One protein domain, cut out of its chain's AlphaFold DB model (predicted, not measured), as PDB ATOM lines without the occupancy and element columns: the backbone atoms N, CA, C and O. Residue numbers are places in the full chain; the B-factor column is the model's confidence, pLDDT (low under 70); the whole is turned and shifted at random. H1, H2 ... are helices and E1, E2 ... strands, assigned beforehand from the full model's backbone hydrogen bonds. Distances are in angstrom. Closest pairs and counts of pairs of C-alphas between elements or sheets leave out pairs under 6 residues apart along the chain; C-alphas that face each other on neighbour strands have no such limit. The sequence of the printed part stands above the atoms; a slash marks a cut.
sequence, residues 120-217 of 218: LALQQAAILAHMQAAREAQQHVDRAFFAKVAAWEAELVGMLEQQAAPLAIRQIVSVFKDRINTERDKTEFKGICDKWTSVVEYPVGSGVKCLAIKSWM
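Overview. This is residues 120 to 217 of the 218 residues of an uncharacterized protein of Scenedesmus sp. NREL 46B-D3 (UniProt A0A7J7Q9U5). The two-stranded hairpin of E1 and E2 lies at one end of a small body, with H2, H3 and the last part of H1 gathered near E2; residues 120 to 144 of H1 stick out of this body as a long straight arm. The printed part has 98 residues, with elements in the order H1, H2, H3, E1, E2, H4; the sheet is antiparallel and the class mostly helix. The whole is extended, with a radius of gyration of the C-alphas of 20.3 A, and spans 75 by 22 by 16 A, the arm making the length.

Along the chain. E1 is residues 197 to 201, 12.6 A long, and E2 residues 209 to 213, 13.3 A. H3, residues 183 to 196, measures 20.4 A, and H2, residues 169 to 176, 10.9 A. H1, residues 120 to 163, runs 64.5 A from C-alpha 120 at (150.858, 252.569, 201.470). H4, residues 214 to 217, measures 5.4 A and ends at C-alpha 217, (129.617, 195.293, 175.933).

Arrangement. In the hairpin E1 and E2, N 198 and O 212 are 2.9 A apart and N 200 and O 210 2.8 A, within hydrogen-bond range. The closest C-alphas of H2 and E2 are Ile 169 and Cys 210, 5.2 A; those of H1 and E2 are Leu 160 and Ile 213, 6.9 A. H1 touches H3 with residues 149 to 157 alone, closest at the C-alphas of Glu 153 and Ile 192, 6.1 A, at a steep tilt of 43 degrees, the same way. H1 and H2 are close but not clearly touching: the closest C-alphas, Leu 156 and Ile 172, are 7.7 A apart. H2 and H3 are apart. In H1, H2 and H3 every O i to N i+4 pair is within hydrogen-bond range; H4 is too short for one.

Size, cuts and confidence. The C-alphas of Leu 120 and Gly 205, the two farthest apart, are 75.4 A apart. The printed part has no cut and no long link. Residues 120, 133 to 135 and 137 to 138 have pLDDT under 70.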
ATOM      1  N   LEU A 120     151.265 253.814 200.827       69.19
ATOM      2  CA  LEU A 120     150.858 252.569 201.470       69.19
ATOM      3  C   LEU A 120     149.575 251.994 200.845       69.19
ATOM      4  O   LEU A 120     149.507 250.792 200.601       69.19
ATOM      5  N   ALA A 121     148.592 252.839 200.518       70.00
ATOM      6  CA  ALA A 121     147.371 252.425 199.819       70.00
ATOM      7  C   ALA A 121     147.672 251.960 198.383       70.00
ATOM      8  O   ALA A 121     147.154 250.938 197.935       70.00
ATOM      9  N   LEU A 122     148.587 252.647 197.689       71.19
ATOM     10  CA  LEU A 122     149.094 252.233 196.376       71.19
ATOM     11  C   LEU A 122     149.868 250.908 196.443       71.19
ATOM     12  O   LEU A 122     149.687 250.046 195.583       71.19
ATOM     13  N   GLN A 123     150.692 250.707 197.477       73.12
ATOM     14  CA  GLN A 123     151.419 249.454 197.690       73.12
ATOM     15  C   GLN A 123     150.467 248.289 198.004       73.12
ATOM     16  O   GLN A 123     150.625 247.206 197.443       73.12
ATOM     17  N   GLN A 124     149.452 248.503 198.845       74.81
ATOM     18  CA  GLN A 124     148.437 247.488 199.136       74.81
ATOM     19  C   GLN A 124     147.596 247.147 197.900       74.81
ATOM     20  O   GLN A 124     147.385 245.967 197.615       74.81
ATOM     21  N   ALA A 125     147.184 248.151 197.120       73.38
ATOM     22  CA  ALA A 125     146.473 247.941 195.862       73.38
ATOM     23  C   ALA A 125     147.319 247.152 194.850       73.38
ATOM     24  O   ALA A 125     146.804 246.245 194.198       73.38
ATOM     25  N   ALA A 126     148.626 247.425 194.762       74.25
ATOM     26  CA  ALA A 126     149.540 246.684 193.895       74.25
ATOM     27  C   ALA A 126     149.717 245.216 194.331       74.25
ATOM     28  O   ALA A 126     149.734 244.322 193.484       74.25
ATOM     29  N   ILE A 127     149.801 244.943 195.639       79.00
ATOM     30  CA  ILE A 127     149.900 243.572 196.171       79.00
ATOM     31  C   ILE A 127     148.605 242.792 195.904       79.00
ATOM     32  O   ILE A 127     148.661 241.645 195.459       79.00
ATOM     33  N   LEU A 128     147.440 243.408 196.123       77.19
ATOM     34  CA  LEU A 128     146.145 242.789 195.826       77.19
ATOM     35  C   LEU A 128     145.972 242.528 194.327       77.19
ATOM     36  O   LEU A 128     145.565 241.431 193.950       77.19
ATOM     37  N   ALA A 129     146.360 243.479 193.475       73.88
ATOM     38  CA  ALA A 129     146.346 243.305 192.026       73.88
ATOM     39  C   ALA A 129     147.279 242.167 191.578       73.88
ATOM     40  O   ALA A 129     146.894 241.361 190.735       73.88
ATOM     41  N   HIS A 130     148.468 242.036 192.176       72.69
ATOM     42  CA  HIS A 130     149.381 240.925 191.892       72.69
ATOM     43  C   HIS A 130     148.799 239.572 192.328       72.69
ATOM     44  O   HIS A 130     148.858 238.603 191.575       72.69
ATOM     45  N   MET A 131     148.207 239.488 193.522       72.94
ATOM     46  CA  MET A 131     147.552 238.266 194.008       72.94
ATOM     47  C   MET A 131     146.367 237.864 193.127       72.94
ATOM     48  O   MET A 131     146.156 236.680 192.856       72.94
ATOM     49  N   GLN A 132     145.605 238.848 192.655       73.75
ATOM     50  CA  GLN A 132     144.476 238.626 191.767       73.75
ATOM     51  C   GLN A 132     144.937 238.179 190.375       73.75
ATOM     52  O   GLN A 132     144.454 237.161 189.888       73.75
ATOM     53  N   ALA A 133     145.950 238.832 189.801       69.75
ATOM     54  CA  ALA A 133     146.555 238.424 188.537       69.75
ATOM     55  C   ALA A 133     147.179 237.020 188.616       69.75
ATOM     56  O   ALA A 133     147.035 236.225 187.689       69.75
ATOM     57  N   ALA A 134     147.823 236.671 189.736       68.12
ATOM     58  CA  ALA A 134     148.352 235.329 189.963       68.12
ATOM     59  C   ALA A 134     147.230 234.280 190.009       68.12
ATOM     60  O   ALA A 134     147.343 233.232 189.375       68.12
ATOM     61  N   ARG A 135     146.116 234.578 190.692       67.75
ATOM     62  CA  ARG A 135     144.939 233.699 190.736       67.75
ATOM     63  C   ARG A 135     144.297 233.540 189.356       67.75
ATOM     64  O   ARG A 135     143.959 232.422 188.979       67.75
ATOM     65  N   GLU A 136     144.142 234.623 188.601       71.69
ATOM     66  CA  GLU A 136     143.591 234.602 187.241       71.69
ATOM     67  C   GLU A 136     144.491 233.796 186.295       71.69
ATOM     68  O   GLU A 136     144.013 232.900 185.598       71.69
ATOM     69  N   ALA A 137     145.807 234.018 186.335       66.31
ATOM     70  CA  ALA A 137     146.772 233.237 185.565       66.31
ATOM     71  C   ALA A 137     146.688 231.740 185.900       66.31
ATOM     72  O   ALA A 137     146.697 230.896 185.002       66.31
ATOM     73  N   GLN A 138     146.532 231.400 187.180       66.88
ATOM     74  CA  GLN A 138     146.396 230.017 187.627       66.88
ATOM     75  C   GLN A 138     145.084 229.381 187.131       66.88
ATOM     76  O   GLN A 138     145.099 228.267 186.608       66.88
ATOM     77  N   GLN A 139     143.970 230.121 187.165       73.12
ATOM     78  CA  GLN A 139     142.691 229.684 186.592       73.12
ATOM     79  C   GLN A 139     142.777 229.442 185.080       73.12
ATOM     80  O   GLN A 139     142.184 228.487 184.574       73.12
ATOM     81  N   HIS A 140     143.516 230.278 184.348       71.50
ATOM     82  CA  HIS A 140     143.724 230.089 182.915       71.50
ATOM     83  C   HIS A 140     144.514 228.811 182.607       71.50
ATOM     84  O   HIS A 140     144.143 228.081 181.685       71.50
ATOM     85  N   VAL A 141     145.552 228.507 183.393       80.94
ATOM     86  CA  VAL A 141     146.348 227.278 183.243       80.94
ATOM     87  C   VAL A 141     145.501 226.036 183.528       80.94
ATOM     88  O   VAL A 141     145.497 225.105 182.720       80.94
ATOM     89  N   ASP A 142     144.724 226.031 184.614       85.31
ATOM     90  CA  ASP A 142     143.850 224.899 184.936       85.31
ATOM     91  C   ASP A 142     142.730 224.728 183.900       85.31
ATOM     92  O   ASP A 142     142.446 223.612 183.464       85.31
ATOM     93  N   ARG A 143     142.138 225.825 183.410       84.69
ATOM     94  CA  ARG A 143     141.116 225.765 182.354       84.69
ATOM     95  C   ARG A 143     141.669 225.208 181.044       84.69
ATOM     96  O   ARG A 143     141.002 224.398 180.402       84.69
ATOM     97  N   ALA A 144     142.874 225.619 180.649       88.25
ATOM     98  CA  ALA A 144     143.540 225.087 179.464       88.25
ATOM     99  C   ALA A 144     143.833 223.586 179.615       88.25
ATOM    100  O   ALA A 144     143.650 222.821 178.666       88.25
ATOM    101  N   PHE A 145     144.219 223.152 180.816       90.06
ATOM    102  CA  PHE A 145     144.431 221.743 181.123       90.06
ATOM    103  C   PHE A 145     143.138 220.923 181.006       90.06
ATOM    104  O   PHE A 145     143.114 219.928 180.287       90.06
ATOM    105  N   PHE A 146     142.035 221.357 181.621       90.56
ATOM    106  CA  PHE A 146     140.760 220.637 181.510       90.56
ATOM    107  C   PHE A 146     140.219 220.601 180.076       90.56
ATOM    108  O   PHE A 146     139.685 219.580 179.649       90.56
ATOM    109  N   ALA A 147     140.407 221.671 179.299       92.12
ATOM    110  CA  ALA A 147     140.049 221.678 177.882       92.12
ATOM    111  C   ALA A 147     140.884 220.669 177.070       92.12
ATOM    112  O   ALA A 147     140.342 219.961 176.221       92.12
ATOM    113  N   LYS A 148     142.187 220.556 177.360       93.38
ATOM    114  CA  LYS A 148     143.080 219.545 176.768       93.38
ATOM    115  C   LYS A 148     142.605 218.123 177.094       93.38
ATOM    116  O   LYS A 148     142.534 217.293 176.191       93.38
ATOM    117  N   VAL A 149     142.248 217.864 178.353       93.44
ATOM    118  CA  VAL A 149     141.727 216.567 178.822       93.44
ATOM    119  C   VAL A 149     140.410 216.215 178.121       93.44
ATOM    120  O   VAL A 149     140.278 215.115 177.590       93.44
ATOM    121  N   ALA A 150     139.475 217.162 178.019       93.12
ATOM    122  CA  ALA A 150     138.218 216.962 177.295       93.12
ATOM    123  C   ALA A 150     138.435 216.681 175.796       93.12
ATOM    124  O   ALA A 150     137.742 215.852 175.207       93.12
ATOM    125  N   ALA A 151     139.426 217.329 175.172       94.25
ATOM    126  CA  ALA A 151     139.782 217.049 173.783       94.25
ATOM    127  C   ALA A 151     140.319 215.618 173.606       94.25
ATOM    128  O   ALA A 151     139.969 214.954 172.633       94.25
ATOM    129  N   TRP A 152     141.123 215.115 174.548       94.44
ATOM    130  CA  TRP A 152     141.573 213.720 174.526       94.44
ATOM    131  C   TRP A 152     140.437 212.721 174.697       94.44
ATOM    132  O   TRP A 152     140.431 211.691 174.032       94.44
ATOM    133  N   GLU A 153     139.484 213.023 175.576       94.69
ATOM    134  CA  GLU A 153     138.286 212.210 175.778       94.69
ATOM    135  C   GLU A 153     137.478 212.088 174.484       94.69
ATOM    136  O   GLU A 153     137.192 210.973 174.044       94.69
ATOM    137  N   ALA A 154     137.187 213.215 173.832       94.31
ATOM    138  CA  ALA A 154     136.468 213.233 172.563       94.31
ATOM    139  C   ALA A 154     137.222 212.490 171.449       94.31
ATOM    140  O   ALA A 154     136.610 211.776 170.661       94.31
ATOM    141  N   GLU A 155     138.546 212.625 171.387       93.69
ATOM    142  CA  GLU A 155     139.368 211.965 170.372       93.69
ATOM    143  C   GLU A 155     139.479 210.454 170.596       93.69
ATOM    144  O   GLU A 155     139.349 209.692 169.642       93.69
ATOM    145  N   LEU A 156     139.652 209.999 171.843       92.81
ATOM    146  CA  LEU A 156     139.682 208.571 172.169       92.81
ATOM    147  C   LEU A 156     138.350 207.901 171.819       92.81
ATOM    148  O   LEU A 156     138.335 206.856 171.166       92.81
ATOM    149  N   VAL A 157     137.242 208.501 172.265       92.19
ATOM    150  CA  VAL A 157     135.897 207.993 171.978       92.19
ATOM    151  C   VAL A 157     135.637 208.050 170.476       92.19
ATOM    152  O   VAL A 157     135.259 207.038 169.900       92.19
ATOM    153  N   GLY A 158     135.956 209.168 169.819       92.69
ATOM    154  CA  GLY A 158     135.791 209.335 168.378       92.69
ATOM    155  C   GLY A 158     136.581 208.316 167.554       92.69
ATOM    156  O   GLY A 158     136.037 207.748 166.612       92.69
ATOM    157  N   MET A 159     137.830 208.013 167.924       92.62
ATOM    158  CA  MET A 159     138.631 206.980 167.257       92.62
ATOM    159  C   MET A 159     137.989 205.598 167.362       92.62
ATOM    160  O   MET A 159     137.937 204.862 166.378       92.62
ATOM    161  N   LEU A 160     137.525 205.230 168.554       90.31
ATOM    162  CA  LEU A 160     136.903 203.932 168.773       90.31
ATOM    163  C   LEU A 160     135.541 203.847 168.067       90.31
ATOM    164  O   LEU A 160     135.278 202.871 167.372       90.31
ATOM    165  N   GLU A 161     134.704 204.882 168.165       91.25
ATOM    166  CA  GLU A 161     133.399 204.939 167.496       91.25
ATOM    167  C   GLU A 161     133.526 204.908 165.972       91.25
ATOM    168  O   GLU A 161     132.817 204.146 165.316       91.25
ATOM    169  N   GLN A 162     134.466 205.666 165.402       92.94
ATOM    170  CA  GLN A 162     134.691 205.712 163.956       92.94
ATOM    171  C   GLN A 162     135.158 204.365 163.396       92.94
ATOM    172  O   GLN A 162     134.801 204.003 162.276       92.94
ATOM    173  N   GLN A 163     135.966 203.628 164.157       87.25
ATOM    174  CA  GLN A 163     136.459 202.313 163.748       87.25
ATOM    175  C   GLN A 163     135.432 201.203 163.996       87.25
ATOM    176  O   GLN A 163     135.580 200.118 163.436       87.25
ATOM    177  N   ALA A 164     134.410 201.458 164.826       86.56
ATOM    178  CA  ALA A 164     133.382 200.498 165.236       86.56
ATOM    179  C   ALA A 164     133.953 199.133 165.689       86.56
ATOM    180  O   ALA A 164     133.293 198.099 165.581       86.56
ATOM    181  N   ALA A 165     135.200 199.124 166.170       86.62
ATOM    182  CA  ALA A 165     135.951 197.929 166.520       86.62
ATOM    183  C   ALA A 165     136.955 198.209 167.655       86.62
ATOM    184  O   ALA A 165     137.405 199.349 167.817       86.62
ATOM    185  N   PRO A 166     137.337 197.184 168.444       88.81
ATOM    186  CA  PRO A 166     138.383 197.313 169.452       88.81
ATOM    187  C   PRO A 166     139.719 197.722 168.823       88.81
ATOM    188  O   PRO A 166     140.168 197.111 167.852       88.81
ATOM    189  N   LEU A 167     140.389 198.711 169.412       91.81
ATOM    190  CA  LEU A 167     141.699 199.177 168.955       91.81
ATOM    191  C   LEU A 167     142.809 198.655 169.854       91.81
ATOM    192  O   LEU A 167     142.681 198.637 171.077       91.81
ATOM    193  N   ALA A 168     143.937 198.260 169.266       91.75
ATOM    194  CA  ALA A 168     145.063 197.765 170.046       91.75
ATOM    195  C   ALA A 168     145.610 198.875 170.956       91.75
ATOM    196  O   ALA A 168     145.815 200.004 170.505       91.75
ATOM    197  N   ILE A 169     145.940 198.543 172.212       91.31
ATOM    198  CA  ILE A 169     146.459 199.526 173.184       91.31
ATOM    199  C   ILE A 169     147.665 200.283 172.605       91.31
ATOM    200  O   ILE A 169     147.752 201.501 172.719       91.31
ATOM    201  N   ARG A 170     148.559 199.579 171.896       89.69
ATOM    202  CA  ARG A 170     149.732 200.173 171.229       89.69
ATOM    203  C   ARG A 170     149.376 201.277 170.228       89.69
ATOM    204  O   ARG A 170     150.125 202.238 170.112       89.69
ATOM    205  N   GLN A 171     148.256 201.148 169.513       90.88
ATOM    206  CA  GLN A 171     147.825 202.148 168.534       90.88
ATOM    207  C   GLN A 171     147.351 203.408 169.248       90.88
ATOM    208  O   GLN A 171     147.800 204.499 168.913       90.88
ATOM    209  N   ILE A 172     146.535 203.253 170.291       90.88
ATOM    210  CA  ILE A 172     146.066 204.376 171.110       90.88
ATOM    211  C   ILE A 172     147.264 205.086 171.748       90.88
ATOM    212  O   ILE A 172     147.428 206.292 171.590       90.88
ATOM    213  N   VAL A 173     148.185 204.342 172.363       90.44
ATOM    214  CA  VAL A 173     149.407 204.926 172.934       90.44
ATOM    215  C   VAL A 173     150.229 205.657 171.868       90.44
ATOM    216  O   VAL A 173     150.722 206.744 172.140       90.44
ATOM    217  N   SER A 174     150.344 205.129 170.645       91.62
ATOM    218  CA  SER A 174     151.111 205.789 169.579       91.62
ATOM    219  C   SER A 174     150.533 207.135 169.129       91.62
ATOM    220  O   SER A 174     151.304 207.991 168.710       91.62
ATOM    221  N   VAL A 175     149.218 207.333 169.249       91.81
ATOM    222  CA  VAL A 175     148.547 208.596 168.901       91.81
ATOM    223  C   VAL A 175     148.728 209.633 170.009       91.81
ATOM    224  O   VAL A 175     148.992 210.803 169.739       91.81
ATOM    225  N   PHE A 176     148.626 209.210 171.269       92.19
ATOM    226  CA  PHE A 176     148.639 210.138 172.401       92.19
ATOM    227  C   PHE A 176     150.021 210.343 173.045       92.19
ATOM    228  O   PHE A 176     150.187 211.308 173.794       92.19
ATOM    229  N   LYS A 177     151.025 209.502 172.746       89.88
ATOM    230  CA  LYS A 177     152.352 209.535 173.399       89.88
ATOM    231  C   LYS A 177     153.026 210.908 173.369       89.88
ATOM    232  O   LYS A 177     153.609 211.300 174.367       89.88
ATOM    233  N   ASP A 178     152.902 211.654 172.271       90.62
ATOM    234  CA  ASP A 178     153.622 212.921 172.086       90.62
ATOM    235  C   ASP A 178     152.913 214.096 172.798       90.62
ATOM    236  O   ASP A 178     153.461 215.190 172.947       90.62
ATOM    237  N   ARG A 179     151.674 213.874 173.263       89.81
ATOM    238  CA  ARG A 179     150.828 214.868 173.948       89.81
ATOM    239  C   ARG A 179     150.797 214.678 175.466       89.81
ATOM    240  O   ARG A 179     150.441 215.617 176.190       89.81
ATOM    241  N   ILE A 180     151.145 213.480 175.934       91.00
ATOM    242  CA  ILE A 180     151.133 213.059 177.337       91.00
ATOM    243  C   ILE A 180     152.577 213.036 177.840       91.00
ATOM    244  O   ILE A 180     153.247 212.005 177.813       91.00
ATOM    245  N   ASN A 181     153.052 214.190 178.305       89.31
ATOM    246  CA  ASN A 181     154.465 214.372 178.650       89.31
ATOM    247  C   ASN A 181     154.698 214.462 180.162       89.31
ATOM    248  O   ASN A 181     155.806 214.214 180.632       89.31
ATOM    249  N   THR A 182     153.664 214.790 180.938       91.00
ATOM    250  CA  THR A 182     153.754 214.929 182.397       91.00
ATOM    251  C   THR A 182     153.095 213.756 183.127       91.00
ATOM    252  O   THR A 182     152.221 213.077 182.591       91.00
ATOM    253  N   GLU A 183     153.467 213.527 184.388       91.81
ATOM    254  CA  GLU A 183     152.810 212.517 185.237       91.81
ATOM    255  C   GLU A 183     151.318 212.821 185.456       91.81
ATOM    256  O   GLU A 183     150.485 211.909 185.479       91.81
ATOM    257  N   ARG A 184     150.959 214.111 185.537       90.94
ATOM    258  CA  ARG A 184     149.559 214.557 185.601       90.94
ATOM    259  C   ARG A 184     148.806 214.154 184.331       90.94
ATOM    260  O   ARG A 184     147.738 213.565 184.432       90.94
ATOM    261  N   ASP A 185     149.391 214.389 183.152       92.56
ATOM    262  CA  ASP A 185     148.792 213.981 181.872       92.56
ATOM    263  C   ASP A 185     148.542 212.466 181.823       92.56
ATOM    264  O   ASP A 185     147.469 212.033 181.408       92.56
ATOM    265  N   LYS A 186     149.518 211.650 182.254       92.00
ATOM    266  CA  LYS A 186     149.394 210.180 182.254       92.00
ATOM    267  C   LYS A 186     148.253 209.712 183.149       92.00
ATOM    268  O   LYS A 186     147.505 208.816 182.764       92.00
ATOM    269  N   THR A 187     148.129 210.320 184.327       94.06
ATOM    270  CA  THR A 187     147.093 209.979 185.307       94.06
ATOM    271  C   THR A 187     145.703 210.299 184.763       94.06
ATOM    272  O   THR A 187     144.829 209.432 184.782       94.06
ATOM    273  N   GLU A 188     145.514 211.493 184.197       94.44
ATOM    274  CA  GLU A 188     144.230 211.894 183.609       94.44
ATOM    275  C   GLU A 188     143.882 211.069 182.371       94.44
ATOM    276  O   GLU A 188     142.757 210.590 182.235       94.44
ATOM    277  N   PHE A 189     144.847 210.838 181.478       93.62
ATOM    278  CA  PHE A 189     144.607 210.031 180.286       93.62
ATOM    279  C   PHE A 189     144.254 208.585 180.638       93.62
ATOM    280  O   PHE A 189     143.316 208.022 180.074       93.62
ATOM    281  N   LYS A 190     144.941 207.995 181.624       92.38
ATOM    282  CA  LYS A 190     144.563 206.685 182.161       92.38
ATOM    283  C   LYS A 190     143.138 206.716 182.720       92.38
ATOM    284  O   LYS A 190     142.368 205.808 182.424       92.38
ATOM    285  N   GLY A 191     142.771 207.763 183.461       94.19
ATOM    286  CA  GLY A 191     141.408 207.965 183.955       94.19
ATOM    287  C   GLY A 191     140.365 208.007 182.833       94.19
ATOM    288  O   GLY A 191     139.325 207.361 182.939       94.19
ATOM    289  N   ILE A 192     140.664 208.688 181.722       94.31
ATOM    290  CA  ILE A 192     139.812 208.711 180.523       94.31
ATOM    291  C   ILE A 192     139.675 207.304 179.923       94.31
ATOM    292  O   ILE A 192     138.553 206.857 179.664       94.31
ATOM    293  N   CYS A 193     140.786 206.587 179.719       92.56
ATOM    294  CA  CYS A 193     140.753 205.221 179.198       92.56
ATOM    295  C   CYS A 193     139.921 204.303 180.102       92.56
ATOM    296  O   CYS A 193     139.029 203.611 179.611       92.56
ATOM    297  N   ASP A 194     140.150 204.345 181.413       93.12
ATOM    298  CA  ASP A 194     139.429 203.532 182.391       93.12
ATOM    299  C   ASP A 194     137.942 203.901 182.474       93.12
ATOM    300  O   ASP A 194     137.112 203.038 182.755       93.12
ATOM    301  N   LYS A 195     137.574 205.163 182.225       94.12
ATOM    302  CA  LYS A 195     136.179 205.626 182.217       94.12
ATOM    303  C   LYS A 195     135.402 205.004 181.057       94.12
ATOM    304  O   LYS A 195     134.379 204.355 181.294       94.12
ATOM    305  N   TRP A 196     135.903 205.155 179.832       92.75
ATOM    306  CA  TRP A 196     135.159 204.840 178.604       92.75
ATOM    307  C   TRP A 196     135.396 203.446 178.047       92.75
ATOM    308  O   TRP A 196     134.523 202.900 177.368       92.75
ATOM    309  N   THR A 197     136.559 202.866 178.323       93.62
ATOM    310  CA  THR A 197     137.007 201.644 177.659       93.62
ATOM    311  C   THR A 197     137.212 200.505 178.640       93.62
ATOM    312  O   THR A 197     137.397 200.709 179.838       93.62
ATOM    313  N   SER A 198     137.144 199.283 178.131       92.81
ATOM    314  CA  SER A 198     137.564 198.087 178.848       92.81
ATOM    315  C   SER A 198     138.597 197.341 178.015       92.81
ATOM    316  O   SER A 198     138.562 197.375 176.780       92.81
ATOM    317  N   VAL A 199     139.529 196.684 178.704       92.50
ATOM    318  CA  VAL A 199     140.549 195.859 178.065       92.50
ATOM    319  C   VAL A 199     139.909 194.540 177.657       92.50
ATOM    320  O   VAL A 199     139.443 193.780 178.503       92.50
ATOM    321  N   VAL A 200     139.918 194.265 176.361       91.56
ATOM    322  CA  VAL A 200     139.428 193.022 175.766       91.56
ATOM    323  C   VAL A 200     140.500 192.404 174.893       91.56
ATOM    324  O   VAL A 200     141.403 193.084 174.410       91.56
ATOM    325  N   GLU A 201     140.404 191.103 174.677       91.31
ATOM    326  CA  GLU A 201     141.257 190.419 173.721       91.31
ATOM    327  C   GLU A 201     140.589 190.423 172.346       91.31
ATOM    328  O   GLU A 201     139.443 189.986 172.217       91.31
ATOM    329  N   TYR A 202     141.275 190.944 171.326       86.31
ATOM    330  CA  TYR A 202     140.714 191.014 169.978       86.31
ATOM    331  C   TYR A 202     141.779 190.814 168.888       86.31
ATOM    332  O   TYR A 202     142.743 191.583 168.845       86.31
ATOM    333  N   PRO A 203     141.591 189.851 167.963       87.12
ATOM    334  CA  PRO A 203     140.544 188.820 167.954       87.12
ATOM    335  C   PRO A 203     140.628 187.898 169.182       87.12
ATOM    336  O   PRO A 203     141.692 187.776 169.791       87.12
ATOM    337  N   VAL A 204     139.520 187.259 169.558       86.62
ATOM    338  CA  VAL A 204     139.486 186.342 170.712       86.62
ATOM    339  C   VAL A 204     140.476 185.194 170.488       86.62
ATOM    340  O   VAL A 204     140.446 184.555 169.438       86.62
ATOM    341  N   GLY A 205     141.358 184.937 171.455       84.44
ATOM    342  CA  GLY A 205     142.399 183.908 171.373       84.44
ATOM    343  C   GLY A 205     143.713 184.373 170.728       84.44
ATOM    344  O   GLY A 205     144.618 183.560 170.549       84.44
ATOM    345  N   SER A 206     143.841 185.654 170.362       87.94
ATOM    346  CA  SER A 206     145.074 186.217 169.786       87.94
ATOM    347  C   SER A 206     146.134 186.616 170.822       87.94
ATOM    348  O   SER A 206     147.273 186.893 170.452       87.94
ATOM    349  N   GLY A 207     145.766 186.730 172.101       87.62
ATOM    350  CA  GLY A 207     146.588 187.326 173.156       87.62
ATOM    351  C   GLY A 207     146.797 188.844 173.025       87.62
ATOM    352  O   GLY A 207     147.482 189.449 173.855       87.62
ATOM    353  N   VAL A 208     146.222 189.494 172.005       89.62
ATOM    354  CA  VAL A 208     146.368 190.936 171.782       89.62
ATOM    355  C   VAL A 208     145.342 191.696 172.614       89.62
ATOM    356  O   VAL A 208     144.137 191.597 172.394       89.62
ATOM    357  N   LYS A 209     145.840 192.508 173.552       92.06
ATOM    358  CA  LYS A 209     145.012 193.400 174.367       92.06
ATOM    359  C   LYS A 209     144.623 194.655 173.586       92.06
ATOM    360  O   LYS A 209     145.474 195.452 173.174       92.06
ATOM    361  N   CYS A 210     143.323 194.842 173.449       92.50
ATOM    362  CA  CYS A 210     142.676 195.958 172.786       92.50
ATOM    363  C   CYS A 210     141.793 196.716 173.782       92.50
ATOM    364  O   CYS A 210     141.331 196.158 174.774       92.50
ATOM    365  N   LEU A 211     141.568 197.999 173.523       92.88
ATOM    366  CA  LEU A 211     140.559 198.794 174.205       92.88
ATOM    367  C   LEU A 211     139.301 198.799 173.348       92.88
ATOM    368  O   LEU A 211     139.351 199.077 172.151       92.88
ATOM    369  N   ALA A 212     138.177 198.488 173.976       92.12
ATOM    370  CA  ALA A 212     136.858 198.578 173.372       92.12
ATOM    371  C   ALA A 212     135.963 199.468 174.230       92.12
ATOM    372  O   ALA A 212     136.127 199.526 175.452       92.12
ATOM    373  N   ILE A 213     135.020 200.164 173.597       92.81
ATOM    374  CA  ILE A 213     134.087 201.035 174.315       92.81
ATOM    375  C   ILE A 213     133.178 200.169 175.188       92.81
ATOM    376  O   ILE A 213     132.603 199.184 174.728       92.81
ATOM    377  N   LYS A 214     133.015 200.553 176.458       91.94
ATOM    378  CA  LYS A 214     132.167 199.818 177.411       91.94
ATOM    379  C   LYS A 214     130.703 199.734 176.979       91.94
ATOM    380  O   LYS A 214     130.035 198.760 177.305       91.94
ATOM    381  N   SER A 215     130.193 200.738 176.265       88.94
ATOM    382  CA  SER A 215     128.812 200.748 175.765       88.94
ATOM    383  C   SER A 215     128.521 199.623 174.769       88.94
ATOM    384  O   SER A 215     127.373 199.205 174.687       88.94
ATOM    385  N   TRP A 216     129.531 199.092 174.072       86.88
ATOM    386  CA  TRP A 216     129.373 197.956 173.154       86.88
ATOM    387  C   TRP A 216     129.255 196.603 173.862       86.88
ATOM    388  O   TRP A 216     128.921 195.612 173.226       86.88
ATOM    389  N   MET A 217     129.574 196.539 175.156       80.19
ATOM    390  CA  MET A 217     129.617 195.293 175.933       80.19
ATOM    391  C   MET A 217     128.324 195.032 176.717       80.19
ATOM    392  O   MET A 217     128.326 194.199 177.623       80.19
TER     393      MET A 217